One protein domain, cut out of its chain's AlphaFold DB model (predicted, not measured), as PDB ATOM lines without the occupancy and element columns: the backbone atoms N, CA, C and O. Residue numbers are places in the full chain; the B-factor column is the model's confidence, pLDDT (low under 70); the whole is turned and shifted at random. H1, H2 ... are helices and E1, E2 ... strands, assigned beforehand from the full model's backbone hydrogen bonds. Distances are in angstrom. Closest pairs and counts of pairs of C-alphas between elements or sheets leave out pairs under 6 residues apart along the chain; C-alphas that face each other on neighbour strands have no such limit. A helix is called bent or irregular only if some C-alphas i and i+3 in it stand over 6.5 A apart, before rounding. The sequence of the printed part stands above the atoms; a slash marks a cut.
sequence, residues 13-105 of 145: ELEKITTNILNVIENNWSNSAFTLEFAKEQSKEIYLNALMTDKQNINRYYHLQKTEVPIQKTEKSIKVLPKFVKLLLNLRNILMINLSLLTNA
ATOM      1  N   GLU A  13      28.703   5.099  13.773       88.38
ATOM      2  CA  GLU A  13      30.039   5.414  14.291       88.38
ATOM      3  C   GLU A  13      30.674   6.560  13.506       88.38
ATOM      4  O   GLU A  13      31.255   7.473  14.100       88.38
ATOM      5  N   LEU A  14      30.517   6.549  12.180       85.38
ATOM      6  CA  LEU A  14      31.002   7.618  11.316       85.38
ATOM      7  C   LEU A  14      30.308   8.949  11.631       85.38
ATOM      8  O   LEU A  14      30.969   9.989  11.696       85.38
ATOM      9  N   GLU A  15      28.997   8.931  11.869       88.38
ATOM     10  CA  GLU A  15      28.226  10.110  12.270       88.38
ATOM     11  C   GLU A  15      28.702  10.658  13.621       88.38
ATOM     12  O   GLU A  15      28.953  11.860  13.761       88.38
ATOM     13  N   LYS A  16      28.928   9.777  14.600       92.31
ATOM     14  CA  LYS A  16      29.464  10.153  15.912       92.31
ATOM     15  C   LYS A  16      30.858  10.770  15.807       92.31
ATOM     16  O   LYS A  16      31.119  11.815  16.406       92.31
ATOM     17  N   ILE A  17      31.757  10.160  15.034       89.06
ATOM     18  CA  ILE A  17      33.107  10.688  14.792       89.06
ATOM     19  C   ILE A  17      33.029  12.051  14.101       89.06
ATOM     20  O   ILE A  17      33.712  12.988  14.514       89.06
ATOM     21  N   THR A  18      32.172  12.182  13.089       87.50
ATOM     22  CA  THR A  18      31.975  13.440  12.357       87.50
ATOM     23  C   THR A  18      31.489  14.541  13.294       87.50
ATOM     24  O   THR A  18      32.067  15.628  13.318       87.50
ATOM     25  N   THR A  19      30.496  14.242  14.131       92.00
ATOM     26  CA  THR A  19      29.961  15.170  15.133       92.00
ATOM     27  C   THR A  19      31.042  15.606  16.119       92.00
ATOM     28  O   THR A  19      31.206  16.796  16.378       92.00
ATOM     29  N   ASN A  20      31.853  14.667  16.615       93.56
ATOM     30  CA  ASN A  20      32.963  14.981  17.513       93.56
ATOM     31  C   ASN A  20      33.988  15.920  16.865       93.56
ATOM     32  O   ASN A  20      34.431  16.874  17.503       93.56
ATOM     33  N   ILE A  21      34.354  15.678  15.603       88.31
ATOM     34  CA  ILE A  21      35.279  16.547  14.862       88.31
ATOM     35  C   ILE A  21      34.702  17.960  14.740       88.31
ATOM     36  O   ILE A  21      35.406  18.930  15.019       88.31
ATOM     37  N   LEU A  22      33.428  18.084  14.358       88.62
ATOM     38  CA  LEU A  22      32.772  19.385  14.222       88.62
ATOM     39  C   LEU A  22      32.711  20.132  15.559       88.62
ATOM     40  O   LEU A  22      33.075  21.305  15.601       88.62
ATOM     41  N   ASN A  23      32.373  19.443  16.652       90.88
ATOM     42  CA  ASN A  23      32.351  20.026  17.995       90.88
ATOM     43  C   ASN A  23      33.731  20.532  18.427       90.88
ATOM     44  O   ASN A  23      33.852  21.626  18.972       90.88
ATOM     45  N   VAL A  24      34.799  19.768  18.166       90.50
ATOM     46  CA  VAL A  24      36.168  20.217  18.461       90.50
ATOM     47  C   VAL A  24      36.487  21.495  17.691       90.50
ATOM     48  O   VAL A  24      37.048  22.429  18.261       90.50
ATOM     49  N   ILE A  25      36.125  21.569  16.412       87.44
ATOM     50  CA  ILE A  25      36.385  22.751  15.583       87.44
ATOM     51  C   ILE A  25      35.585  23.958  16.089       87.44
ATOM     52  O   ILE A  25      36.141  25.046  16.219       87.44
ATOM     53  N   GLU A  26      34.319  23.762  16.445       86.75
ATOM     54  CA  GLU A  26      33.466  24.816  16.997       86.75
ATOM     55  C   GLU A  26      33.969  25.339  18.352       86.75
ATOM     56  O   GLU A  26      34.018  26.552  18.577       86.75
ATOM     57  N   ASN A  27      34.447  24.446  19.220       86.56
ATOM     58  CA  ASN A  27      35.076  24.823  20.484       86.56
ATOM     59  C   ASN A  27      36.367  25.623  20.260       86.56
ATOM     60  O   ASN A  27      36.622  26.592  20.971       86.56
ATOM     61  N   ASN A  28      37.165  25.257  19.250       83.69
ATOM     62  CA  ASN A  28      38.359  26.019  18.886       83.69
ATOM     63  C   ASN A  28      38.003  27.421  18.383       83.69
ATOM     64  O   ASN A  28      38.651  28.378  18.787       83.69
ATOM     65  N   TRP A  29      36.958  27.576  17.566       84.19
ATOM     66  CA  TRP A  29      36.486  28.902  17.144       84.19
ATOM     67  C   TRP A  29      35.997  29.773  18.299       84.19
ATOM     68  O   TRP A  29      36.062  30.996  18.206       84.19
ATOM     69  N   SER A  30      35.523  29.154  19.377       81.94
ATOM     70  CA  SER A  30      35.061  29.850  20.581       81.94
ATOM     71  C   SER A  30      36.204  30.248  21.525       81.94
ATOM     72  O   SER A  30      35.961  30.837  22.577       81.94
ATOM     73  N   ASN A  31      37.456  29.936  21.176       81.56
ATOM     74  CA  ASN A  31      38.614  30.283  21.987       81.56
ATOM     75  C   ASN A  31      38.945  31.779  21.857       81.56
ATOM     76  O   ASN A  31      39.258  32.275  20.774       81.56
ATOM     77  N   SER A  32      38.940  32.487  22.988       81.38
ATOM     78  CA  SER A  32      39.207  33.927  23.067       81.38
ATOM     79  C   SER A  32      40.612  34.333  22.612       81.38
ATOM     80  O   SER A  32      40.808  35.489  22.244       81.38
ATOM     81  N   ALA A  33      41.577  33.406  22.573       80.50
ATOM     82  CA  ALA A  33      42.905  33.655  22.012       80.50
ATOM     83  C   ALA A  33      42.879  33.900  20.489       80.50
ATOM     84  O   ALA A  33      43.789  34.528  19.951       80.50
ATOM     85  N   PHE A  34      41.836  33.446  19.786       76.75
ATOM     86  CA  PHE A  34      41.676  33.607  18.340       76.75
ATOM     87  C   PHE A  34      40.764  34.790  17.999       76.75
ATOM     88  O   PHE A  34      39.744  34.640  17.323       76.75
ATOM     89  N   THR A  35      41.127  35.987  18.466       79.50
ATOM     90  CA  THR A  35      40.388  37.229  18.176       79.50
ATOM     91  C   THR A  35      40.358  37.549  16.676       79.50
ATOM     92  O   THR A  35      41.142  37.022  15.887       79.50
ATOM     93  N   LEU A  36      39.434  38.419  16.245       75.31
ATOM     94  CA  LEU A  36      39.298  38.791  14.827       75.31
ATOM     95  C   LEU A  36      40.555  39.472  14.276       75.31
ATOM     96  O   LEU A  36      40.907  39.257  13.119       75.31
ATOM     97  N   GLU A  37      41.242  40.261  15.102       79.88
ATOM     98  CA  GLU A  37      42.530  40.865  14.753       79.88
ATOM     99  C   GLU A  37      43.604  39.792  14.559       79.88
ATOM    100  O   GLU A  37      44.231  39.750  13.500       79.88
ATOM    101  N   PHE A  38      43.718  38.849  15.502       76.69
ATOM    102  CA  PHE A  38      44.634  37.713  15.386       76.69
ATOM    103  C   PHE A  38      44.356  36.885  14.123       76.69
ATOM    104  O   PHE A  38      45.271  36.547  13.376       76.69
ATOM    105  N   ALA A  39      43.085  36.592  13.837       71.31
ATOM    106  CA  ALA A  39      42.690  35.821  12.666       71.31
ATOM    107  C   ALA A  39      43.032  36.538  11.351       71.31
ATOM    108  O   ALA A  39      43.518  35.895  10.426       71.31
ATOM    109  N   LYS A  40      42.825  37.859  11.266       70.06
ATOM    110  CA  LYS A  40      43.176  38.653  10.074       70.06
ATOM    111  C   LYS A  40      44.682  38.699   9.821       70.06
ATOM    112  O   LYS A  40      45.098  38.719   8.667       70.06
ATOM    113  N   GLU A  41      45.488  38.705  10.876       72.56
ATOM    114  CA  GLU A  41      46.947  38.758  10.765       72.56
ATOM    115  C   GLU A  41      47.573  37.376  10.495       72.56
ATOM    116  O   GLU A  41      48.604  37.270   9.825       72.56
ATOM    117  N   GLN A  42      46.919  36.303  10.961       66.31
ATOM    118  CA  GLN A  42      47.434  34.928  10.922       66.31
ATOM    119  C   GLN A  42      46.726  33.994   9.928       66.31
ATOM    120  O   GLN A  42      47.166  32.854   9.779       66.31
ATOM    121  N   SER A  43      45.675  34.420   9.208       62.41
ATOM    122  CA  SER A  43      45.031  33.598   8.165       62.41
ATOM    123  C   SER A  43      45.913  33.488   6.911       62.41
ATOM    124  O   SER A  43      45.605  34.010   5.839       62.41
ATOM    125  N   LYS A  44      47.049  32.807   7.043       76.81
ATOM    126  CA  LYS A  44      47.909  32.385   5.941       76.81
ATOM    127  C   LYS A  44      47.607  30.918   5.676       76.81
ATOM    128  O   LYS A  44      47.520  30.109   6.591       76.81
ATOM    129  N   GLU A  45      47.341  30.596   4.422       88.75
ATOM    130  CA  GLU A  45      46.999  29.251   3.967       88.75
ATOM    131  C   GLU A  45      47.956  28.181   4.531       88.75
ATOM    132  O   GLU A  45      49.155  28.415   4.681       88.75
ATOM    133  N   ILE A  46      47.440  26.978   4.789       90.62
ATOM    134  CA  ILE A  46      48.261  25.806   5.085       90.62
ATOM    135  C   ILE A  46      48.567  25.048   3.792       90.62
ATOM    136  O   ILE A  46      47.688  24.818   2.956       90.62
ATOM    137  N   TYR A  47      49.828  24.639   3.651       92.50
ATOM    138  CA  TYR A  47      50.347  23.898   2.508       92.50
ATOM    139  C   TYR A  47      50.782  22.505   2.963       92.50
ATOM    140  O   TYR A  47      51.679  22.365   3.793       92.50
ATOM    141  N   LEU A  48      50.164  21.470   2.402       93.56
ATOM    142  CA  LEU A  48      50.630  20.097   2.520       93.56
ATOM    143  C   LEU A  48      51.562  19.798   1.351       93.56
ATOM    144  O   LEU A  48      51.140  19.756   0.193       93.56
ATOM    145  N   ASN A  49      52.827  19.567   1.680       93.19
ATOM    146  CA  ASN A  49      53.875  19.287   0.715       93.19
ATOM    147  C   ASN A  49      54.581  17.975   1.064       93.19
ATOM    148  O   ASN A  49      54.665  17.603   2.234       93.19
ATOM    149  N   ALA A  50      55.122  17.302   0.055       90.25
ATOM    150  CA  ALA A  50      55.913  16.090   0.222       90.25
ATOM    151  C   ALA A  50      57.281  16.249  -0.438       90.25
ATOM    152  O   ALA A  50      57.382  16.632  -1.602       90.25
ATOM    153  N   LEU A  51      58.334  15.919   0.305       91.94
ATOM    154  CA  LEU A  51      59.673  15.752  -0.243       91.94
ATOM    155  C   LEU A  51      59.852  14.279  -0.603       91.94
ATOM    156  O   LEU A  51      59.739  13.417   0.267       91.94
ATOM    157  N   MET A  52      60.107  13.990  -1.875       90.31
ATOM    158  CA  MET A  52      60.284  12.623  -2.362       90.31
ATOM    159  C   MET A  52      61.489  12.562  -3.291       90.31
ATOM    160  O   MET A  52      61.698  13.459  -4.109       90.31
ATOM    161  N   THR A  53      62.276  11.498  -3.177       92.75
ATOM    162  CA  THR A  53      63.363  11.211  -4.112       92.75
ATOM    163  C   THR A  53      62.779  10.607  -5.388       92.75
ATOM    164  O   THR A  53      62.004   9.652  -5.329       92.75
ATOM    165  N   ASP A  54      63.094  11.194  -6.540       89.19
ATOM    166  CA  ASP A  54      62.627  10.706  -7.837       89.19
ATOM    167  C   ASP A  54      63.438   9.493  -8.339       89.19
ATOM    168  O   ASP A  54      64.376   9.014  -7.699       89.19
ATOM    169  N   LYS A  55      63.090   8.995  -9.532       92.62
ATOM    170  CA  LYS A  55      63.795   7.870 -10.169       92.62
ATOM    171  C   LYS A  55      65.245   8.204 -10.546       92.62
ATOM    172  O   LYS A  55      66.033   7.297 -10.781       92.62
ATOM    173  N   GLN A  56      65.579   9.487 -10.630       94.06
ATOM    174  CA  GLN A  56      66.901  10.023 -10.928       94.06
ATOM    175  C   GLN A  56      67.720  10.280  -9.650       94.06
ATOM    176  O   GLN A  56      68.823  10.815  -9.733       94.06
ATOM    177  N   ASN A  57      67.212   9.866  -8.481       92.25
ATOM    178  CA  ASN A  57      67.828  10.052  -7.170       92.25
ATOM    179  C   ASN A  57      67.951  11.530  -6.738       92.25
ATOM    180  O   ASN A  57      68.838  11.900  -5.972       92.25
ATOM    181  N   ILE A  58      67.049  12.382  -7.234       94.44
ATOM    182  CA  ILE A  58      66.975  13.807  -6.910       94.44
ATOM    183  C   ILE A  58      65.799  14.039  -5.964       94.44
ATOM    184  O   ILE A  58      64.666  13.631  -6.229       94.44
ATOM    185  N   ASN A  59      66.055  14.740  -4.860       94.88
ATOM    186  CA  ASN A  59      65.012  15.142  -3.923       94.88
ATOM    187  C   ASN A  59      64.157  16.255  -4.533       94.88
ATOM    188  O   ASN A  59      64.653  17.346  -4.812       94.88
ATOM    189  N   ARG A  60      62.863  15.987  -4.721       93.69
ATOM    190  CA  ARG A  60      61.898  16.935  -5.283       93.69
ATOM    191  C   ARG A  60      60.797  17.255  -4.290       93.69
ATOM    192  O   ARG A  60      60.274  16.373  -3.610       93.69
ATOM    193  N   TYR A  61      60.446  18.533  -4.239       92.81
ATOM    194  CA  TYR A  61      59.371  19.041  -3.406       92.81
ATOM    195  C   TYR A  61      58.075  19.102  -4.216       92.81
ATOM    196  O   TYR A  61      58.008  19.791  -5.233       92.81
ATOM    197  N   TYR A  62      57.054  18.379  -3.769       90.94
ATOM    198  CA  TYR A  62      55.748  18.316  -4.412       90.94
ATOM    199  C   TYR A  62      54.704  19.014  -3.558       90.94
ATOM    200  O   TYR A  62      54.566  18.728  -2.368       90.94
ATOM    201  N   HIS A  63      53.932  19.894  -4.188       92.06
ATOM    202  CA  HIS A  63      52.756  20.480  -3.570       92.06
ATOM    203  C   HIS A  63      51.569  19.526  -3.719       92.06
ATOM    204  O   HIS A  63      51.150  19.244  -4.842       92.06
ATOM    205  N   LEU A  64      51.041  19.008  -2.607       92.06
ATOM    206  CA  LEU A  64      49.931  18.052  -2.634       92.06
ATOM    207  C   LEU A  64      48.582  18.756  -2.517       92.06
ATOM    208  O   LEU A  64      47.649  18.453  -3.258       92.06
ATOM    209  N   GLN A  65      48.464  19.677  -1.562       93.81
ATOM    210  CA  GLN A  65      47.216  20.383  -1.302       93.81
ATOM    211  C   GLN A  65      47.488  21.689  -0.559       93.81
ATOM    212  O   GLN A  65      48.375  21.750   0.290       93.81
ATOM    213  N   LYS A  66      46.668  22.709  -0.807       93.75
ATOM    214  CA  LYS A  66      46.574  23.893   0.048       93.75
ATOM    215  C   LYS A  66      45.138  24.194   0.431       93.75
ATOM    216  O   LYS A  66      44.205  23.848  -0.295       93.75
ATOM    217  N   THR A  67      44.965  24.859   1.562       93.81
ATOM    218  CA  THR A  67      43.671  25.398   1.985       93.81
ATOM    219  C   THR A  67      43.877  26.517   2.993       93.81
ATOM    220  O   THR A  67      44.921  26.613   3.629       93.81
ATOM    221  N   GLU A  68      42.874  27.365   3.161       90.69
ATOM    222  CA  GLU A  68      42.845  28.330   4.252       90.69
ATOM    223  C   GLU A  68      42.571  27.624   5.584       90.69
ATOM    224  O   GLU A  68      41.838  26.629   5.623       90.69
ATOM    225  N   VAL A  69      43.169  28.136   6.659       88.75
ATOM    226  CA  VAL A  69      42.895  27.677   8.023       88.75
ATOM    227  C   VAL A  69      41.649  28.412   8.524       88.75
ATOM    228  O   VAL A  69      41.680  29.639   8.633       88.75
ATOM    229  N   PRO A  70      40.541  27.713   8.826       87.62
ATOM    230  CA  PRO A  70      39.353  28.358   9.358       87.62
ATOM    231  C   PRO A  70      39.580  28.676  10.841       87.62
ATOM    232  O   PRO A  70      39.314  27.842  11.698       87.62
ATOM    233  N   ILE A  71      40.098  29.867  11.149       84.00
ATOM    234  CA  ILE A  71      40.412  30.289  12.531       84.00
ATOM    235  C   ILE A  71      39.142  30.696  13.304       84.00
ATOM    236  O   ILE A  71      39.094  30.564  14.522       84.00
ATOM    237  N   GLN A  72      38.094  31.147  12.605       84.69
ATOM    238  CA  GLN A  72      36.825  31.589  13.202       84.69
ATOM    239  C   GLN A  72      35.610  31.075  12.438       84.69
ATOM    240  O   GLN A  72      35.706  30.802  11.241       84.69
ATOM    241  N   LYS A  73      34.442  31.042  13.088       86.19
ATOM    242  CA  LYS A  73      33.160  30.710  12.451       86.19
ATOM    243  C   LYS A  73      32.673  31.874  11.583       86.19
ATOM    244  O   LYS A  73      32.020  32.796  12.055       86.19
ATOM    245  N   THR A  74      32.992  31.824  10.295       86.44
ATOM    246  CA  THR A  74      32.483  32.753   9.274       86.44
ATOM    247  C   THR A  74      31.874  31.968   8.119       86.44
ATOM    248  O   THR A  74      32.159  30.780   7.954       86.44
ATOM    249  N   GLU A  75      31.082  32.622   7.270       88.19
ATOM    250  CA  GLU A  75      30.533  31.980   6.068       88.19
ATOM    251  C   GLU A  75      31.646  31.420   5.160       88.19
ATOM    252  O   GLU A  75      31.541  30.313   4.626       88.19
ATOM    253  N   LYS A  76      32.762  32.151   5.042       87.69
ATOM    254  CA  LYS A  76      33.950  31.708   4.304       87.69
ATOM    255  C   LYS A  76      34.565  30.464   4.948       87.69
ATOM    256  O   LYS A  76      34.831  29.489   4.248       87.69
ATOM    257  N   SER A  77      34.731  30.477   6.271       86.94
ATOM    258  CA  SER A  77      35.299  29.366   7.043       86.94
ATOM    259  C   SER A  77      34.499  28.078   6.888       86.94
ATOM    260  O   SER A  77      35.082  27.016   6.688       86.94
ATOM    261  N   ILE A  78      33.167  28.168   6.906       88.62
ATOM    262  CA  ILE A  78      32.277  27.015   6.710       88.62
ATOM    263  C   ILE A  78      32.485  26.400   5.316       88.62
ATOM    264  O   ILE A  78      32.552  25.180   5.184       88.62
ATOM    265  N   LYS A  79      32.676  27.227   4.277       91.69
ATOM    266  CA  LYS A  79      32.936  26.757   2.901       91.69
ATOM    267  C   LYS A  79      34.312  26.097   2.739       91.69
ATOM    268  O   LYS A  79      34.452  25.170   1.940       91.69
ATOM    269  N   VAL A  80      35.337  26.557   3.463       91.31
ATOM    270  CA  VAL A  80      36.697  25.975   3.394       91.31
ATOM    271  C   VAL A  80      36.896  24.787   4.337       91.31
ATOM    272  O   VAL A  80      37.796  23.978   4.106       91.31
ATOM    273  N   LEU A  81      36.043  24.636   5.354       90.88
ATOM    274  CA  LEU A  81      36.160  23.616   6.393       90.88
ATOM    275  C   LEU A  81      36.335  22.185   5.844       90.88
ATOM    276  O   LEU A  81      37.278  21.519   6.273       90.88
ATOM    277  N   PRO A  82      35.552  21.705   4.853       92.38
ATOM    278  CA  PRO A  82      35.745  20.354   4.320       92.38
ATOM    279  C   PRO A  82      37.122  20.153   3.673       92.38
ATOM    280  O   PRO A  82      37.730  19.090   3.806       92.38
ATOM    281  N   LYS A  83      37.654  21.181   2.993       93.75
ATOM    282  CA  LYS A  83      38.991  21.132   2.378       93.75
ATOM    283  C   LYS A  83      40.087  21.102   3.441       93.75
ATOM    284  O   LYS A  83      41.053  20.357   3.281       93.75
ATOM    285  N   PHE A  84      39.912  21.867   4.517       92.69
ATOM    286  CA  PHE A  84      40.807  21.865   5.668       92.69
ATOM    287  C   PHE A  84      40.823  20.510   6.383       92.69
ATOM    288  O   PHE A  84      41.892  19.924   6.538       92.69
ATOM    289  N   VAL A  85      39.655  19.945   6.710       91.94
ATOM    290  CA  VAL A  85      39.553  18.611   7.326       91.94
ATOM    291  C   VAL A  85      40.180  17.542   6.426       91.94
ATOM    292  O   VAL A  85      40.984  16.739   6.895       91.94
ATOM    293  N   LYS A  86      39.905  17.571   5.114       93.50
ATOM    294  CA  LYS A  86      40.532  16.654   4.150       93.50
ATOM    295  C   LYS A  86      42.060  16.762   4.150       93.50
ATOM    296  O   LYS A  86      42.737  15.738   4.102       93.50
ATOM    297  N   LEU A  87      42.606  17.977   4.233       94.94
ATOM    298  CA  LEU A  87      44.053  18.189   4.321       94.94
ATOM    299  C   LEU A  87      44.638  17.568   5.597       94.94
ATOM    300  O   LEU A  87      45.658  16.886   5.519       94.94
ATOM    301  N   LEU A  88      43.985  17.751   6.751       93.12
ATOM    302  CA  LEU A  88      44.427  17.164   8.023       93.12
ATOM    303  C   LEU A  88      44.383  15.632   8.004       93.12
ATOM    304  O   LEU A  88      45.313  14.984   8.482       93.12
ATOM    305  N   LEU A  89      43.337  15.045   7.419       93.38
ATOM    306  CA  LEU A  89      43.228  13.594   7.263       93.38
ATOM    307  C   LEU A  89      44.329  13.042   6.348       93.38
ATOM    308  O   LEU A  89      44.959  12.041   6.683       93.38
ATOM    309  N   ASN A  90      44.624  13.726   5.239       93.94
ATOM    310  CA  ASN A  90      45.736  13.365   4.358       93.94
ATOM    311  C   ASN A  90      47.083  13.434   5.090       93.94
ATOM    312  O   ASN A  90      47.876  12.495   5.004       93.94
ATOM    313  N   LEU A  91      47.324  14.507   5.854       94.00
ATOM    314  CA  LEU A  91      48.526  14.651   6.674       94.00
ATOM    315  C   LEU A  91      48.640  13.511   7.696       94.00
ATOM    316  O   LEU A  91      49.689  12.873   7.776       94.00
ATOM    317  N   ARG A  92      47.562  13.202   8.431       93.88
ATOM    318  CA  ARG A  92      47.520  12.082   9.383       93.88
ATOM    319  C   ARG A  92      47.874  10.762   8.703       93.88
ATOM    320  O   ARG A  92      48.683  10.012   9.239       93.88
ATOM    321  N   ASN A  93      47.297  10.483   7.537       93.38
ATOM    322  CA  ASN A  93      47.546   9.235   6.815       93.38
ATOM    323  C   ASN A  93      49.017   9.110   6.396       93.38
ATOM    324  O   ASN A  93      49.624   8.061   6.611       93.38
ATOM    325  N   ILE A  94      49.612  10.187   5.871       91.25
ATOM    326  CA  ILE A  94      51.038  10.222   5.517       91.25
ATOM    327  C   ILE A  94      51.907   9.983   6.757       91.25
ATOM    328  O   ILE A  94      52.814   9.155   6.717       91.25
ATOM    329  N   LEU A  95      51.618  10.665   7.869       92.44
ATOM    330  CA  LEU A  95      52.366  10.505   9.118       92.44
ATOM    331  C   LEU A  95      52.261   9.081   9.671       92.44
ATOM    332  O   LEU A  95      53.276   8.516  10.062       92.44
ATOM    333  N   MET A  96      51.070   8.477   9.659       91.94
ATOM    334  CA  MET A  96      50.852   7.098  10.110       91.94
ATOM    335  C   MET A  96      51.638   6.088   9.272       91.94
ATOM    336  O   MET A  96      52.271   5.187   9.829       91.94
ATOM    337  N   ILE A  97      51.632   6.239   7.944       91.12
ATOM    338  CA  ILE A  97      52.402   5.375   7.041       91.12
ATOM    339  C   ILE A  97      53.898   5.565   7.287       91.12
ATOM    340  O   ILE A  97      54.604   4.584   7.504       91.12
ATOM    341  N   ASN A  98      54.380   6.809   7.320       88.44
ATOM    342  CA  ASN A  98      55.793   7.107   7.551       88.44
ATOM    343  C   ASN A  98      56.271   6.576   8.903       88.44
ATOM    344  O   ASN A  98      57.338   5.973   8.983       88.44
ATOM    345  N   LEU A  99      55.467   6.748   9.952       91.69
ATOM    346  CA  LEU A  99      55.769   6.218  11.272       91.69
ATOM    347  C   LEU A  99      55.835   4.692  11.235       91.69
ATOM    348  O   LEU A  99      56.807   4.120  11.710       91.69
ATOM    349  N   SER A 100      54.865   4.038  10.595       92.69
ATOM    350  CA  SER A 100      54.860   2.580  10.442       92.69
ATOM    351  C   SER A 100      56.090   2.082   9.680       92.69
ATOM    352  O   SER A 100      56.692   1.086  10.074       92.69
ATOM    353  N   LEU A 101      56.499   2.765   8.609       89.19
ATOM    354  CA  LEU A 101      57.705   2.423   7.853       89.19
ATOM    355  C   LEU A 101      58.972   2.587   8.697       89.19
ATOM    356  O   LEU A 101      59.841   1.725   8.645       89.19
ATOM    357  N   LEU A 102      59.063   3.649   9.500       88.31
ATOM    358  CA  LEU A 102      60.179   3.870  10.421       88.31
ATOM    359  C   LEU A 102      60.222   2.812  11.529       88.31
ATOM    360  O   LEU A 102      61.287   2.277  11.822       88.31
ATOM    361  N   THR A 103      59.075   2.482  12.128       90.31
ATOM    362  CA  THR A 103      58.974   1.469  13.189       90.31
ATOM    363  C   THR A 103      59.328   0.074  12.678       90.31
ATOM    364  O   THR A 103      59.964  -0.695  13.396       90.31
ATOM    365  N   ASN A 104      58.953  -0.245  11.437       87.56
ATOM    366  CA  ASN A 104      59.227  -1.538  10.809       87.56
ATOM    367  C   ASN A 104      60.533  -1.563  10.003       87.56
ATOM    368  O   ASN A 104      60.860  -2.588   9.402       87.56
ATOM    369  N   ALA A 105      61.285  -0.458   9.963       83.31
ATOM    370  CA  ALA A 105      62.546  -0.413   9.244       83.31
ATOM    371  C   ALA A 105      63.512  -1.444   9.852       83.31
ATOM    372  O   ALA A 105      63.651  -1.508  11.081       83.31
TER     373      ALA A 105
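AT A GLANCE: This is residues 13 to 105 of the 145 residues of an uncharacterized protein of Rhizophagus irregularis (UniProt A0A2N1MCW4). A long, slender hairpin of two strands, E1 and E2, and a still longer helix, H3, run out from one end region as the two arms of a V, with residues 80 to 94 of H3 packed on the hairpin. H1 is a third arm from that same region, its residues 13 to 20 sticking out, and little H2 sits at the turn between H1 and the hairpin. The printed part has 93 residues, with three named helices and two named strands that follow along the chain as H1, H2, E1, E2, H3; the sheet, E1 - E2, is antiparallel and the class is mixed, helices and strands. The whole is loose, with a radius of gyration of the C-alphas of 16.7 A and spans of 47 by 36 by 22 A.

IN THESE COORDINATES: Look first at E1, residues 46 to 53, 22.9 A long, and E2, residues 59 to 67, 24.4 A. H3, residues 75 to 103, is 42.3 A long: find C-alpha 75 at (30.533, 31.980, 6.068) and C-alpha 103 at (58.974, 1.469, 13.189). H3 is irregular, with C-alphas 79 and 82 7.1 A apart, and has a kink of 36 degrees near residue 82. H1, residues 13 to 29, begins at (30.039, 5.414, 14.291) and spans 24.5 A; H2, residues 36 to 42, spans 9.8 A.

HOW THE PARTS SIT: E1 and E2 form a hairpin, antiparallel at 159 degrees; look for N 46 and O 67 at 2.8 A and N 62 and O 50 at 2.8 A. The closest C-alphas of E2 and H3 are those of Thr 67 and Phe 84, 5.9 A; of E1 and H3, Leu 48 and Leu 87, 7.1 A. H1 and H3 are near each other, with 5 pairs of C-alphas within 10 A. H2 is apart from H1, H3 and E2. Every O i to N i+4 pair is within hydrogen-bond range in H1 and H2; in H3, 23 of 25 are.

THE WHOLE: The C-alphas of Ser 32 and Gln 56 are the two farthest apart, 49.9 A. Residues 13 to 20 and 95 to 105 stand free. The printed part has no cut and no long link. Mean pLDDT of the printed part is 88.1; residues 42 to 43 are under 70.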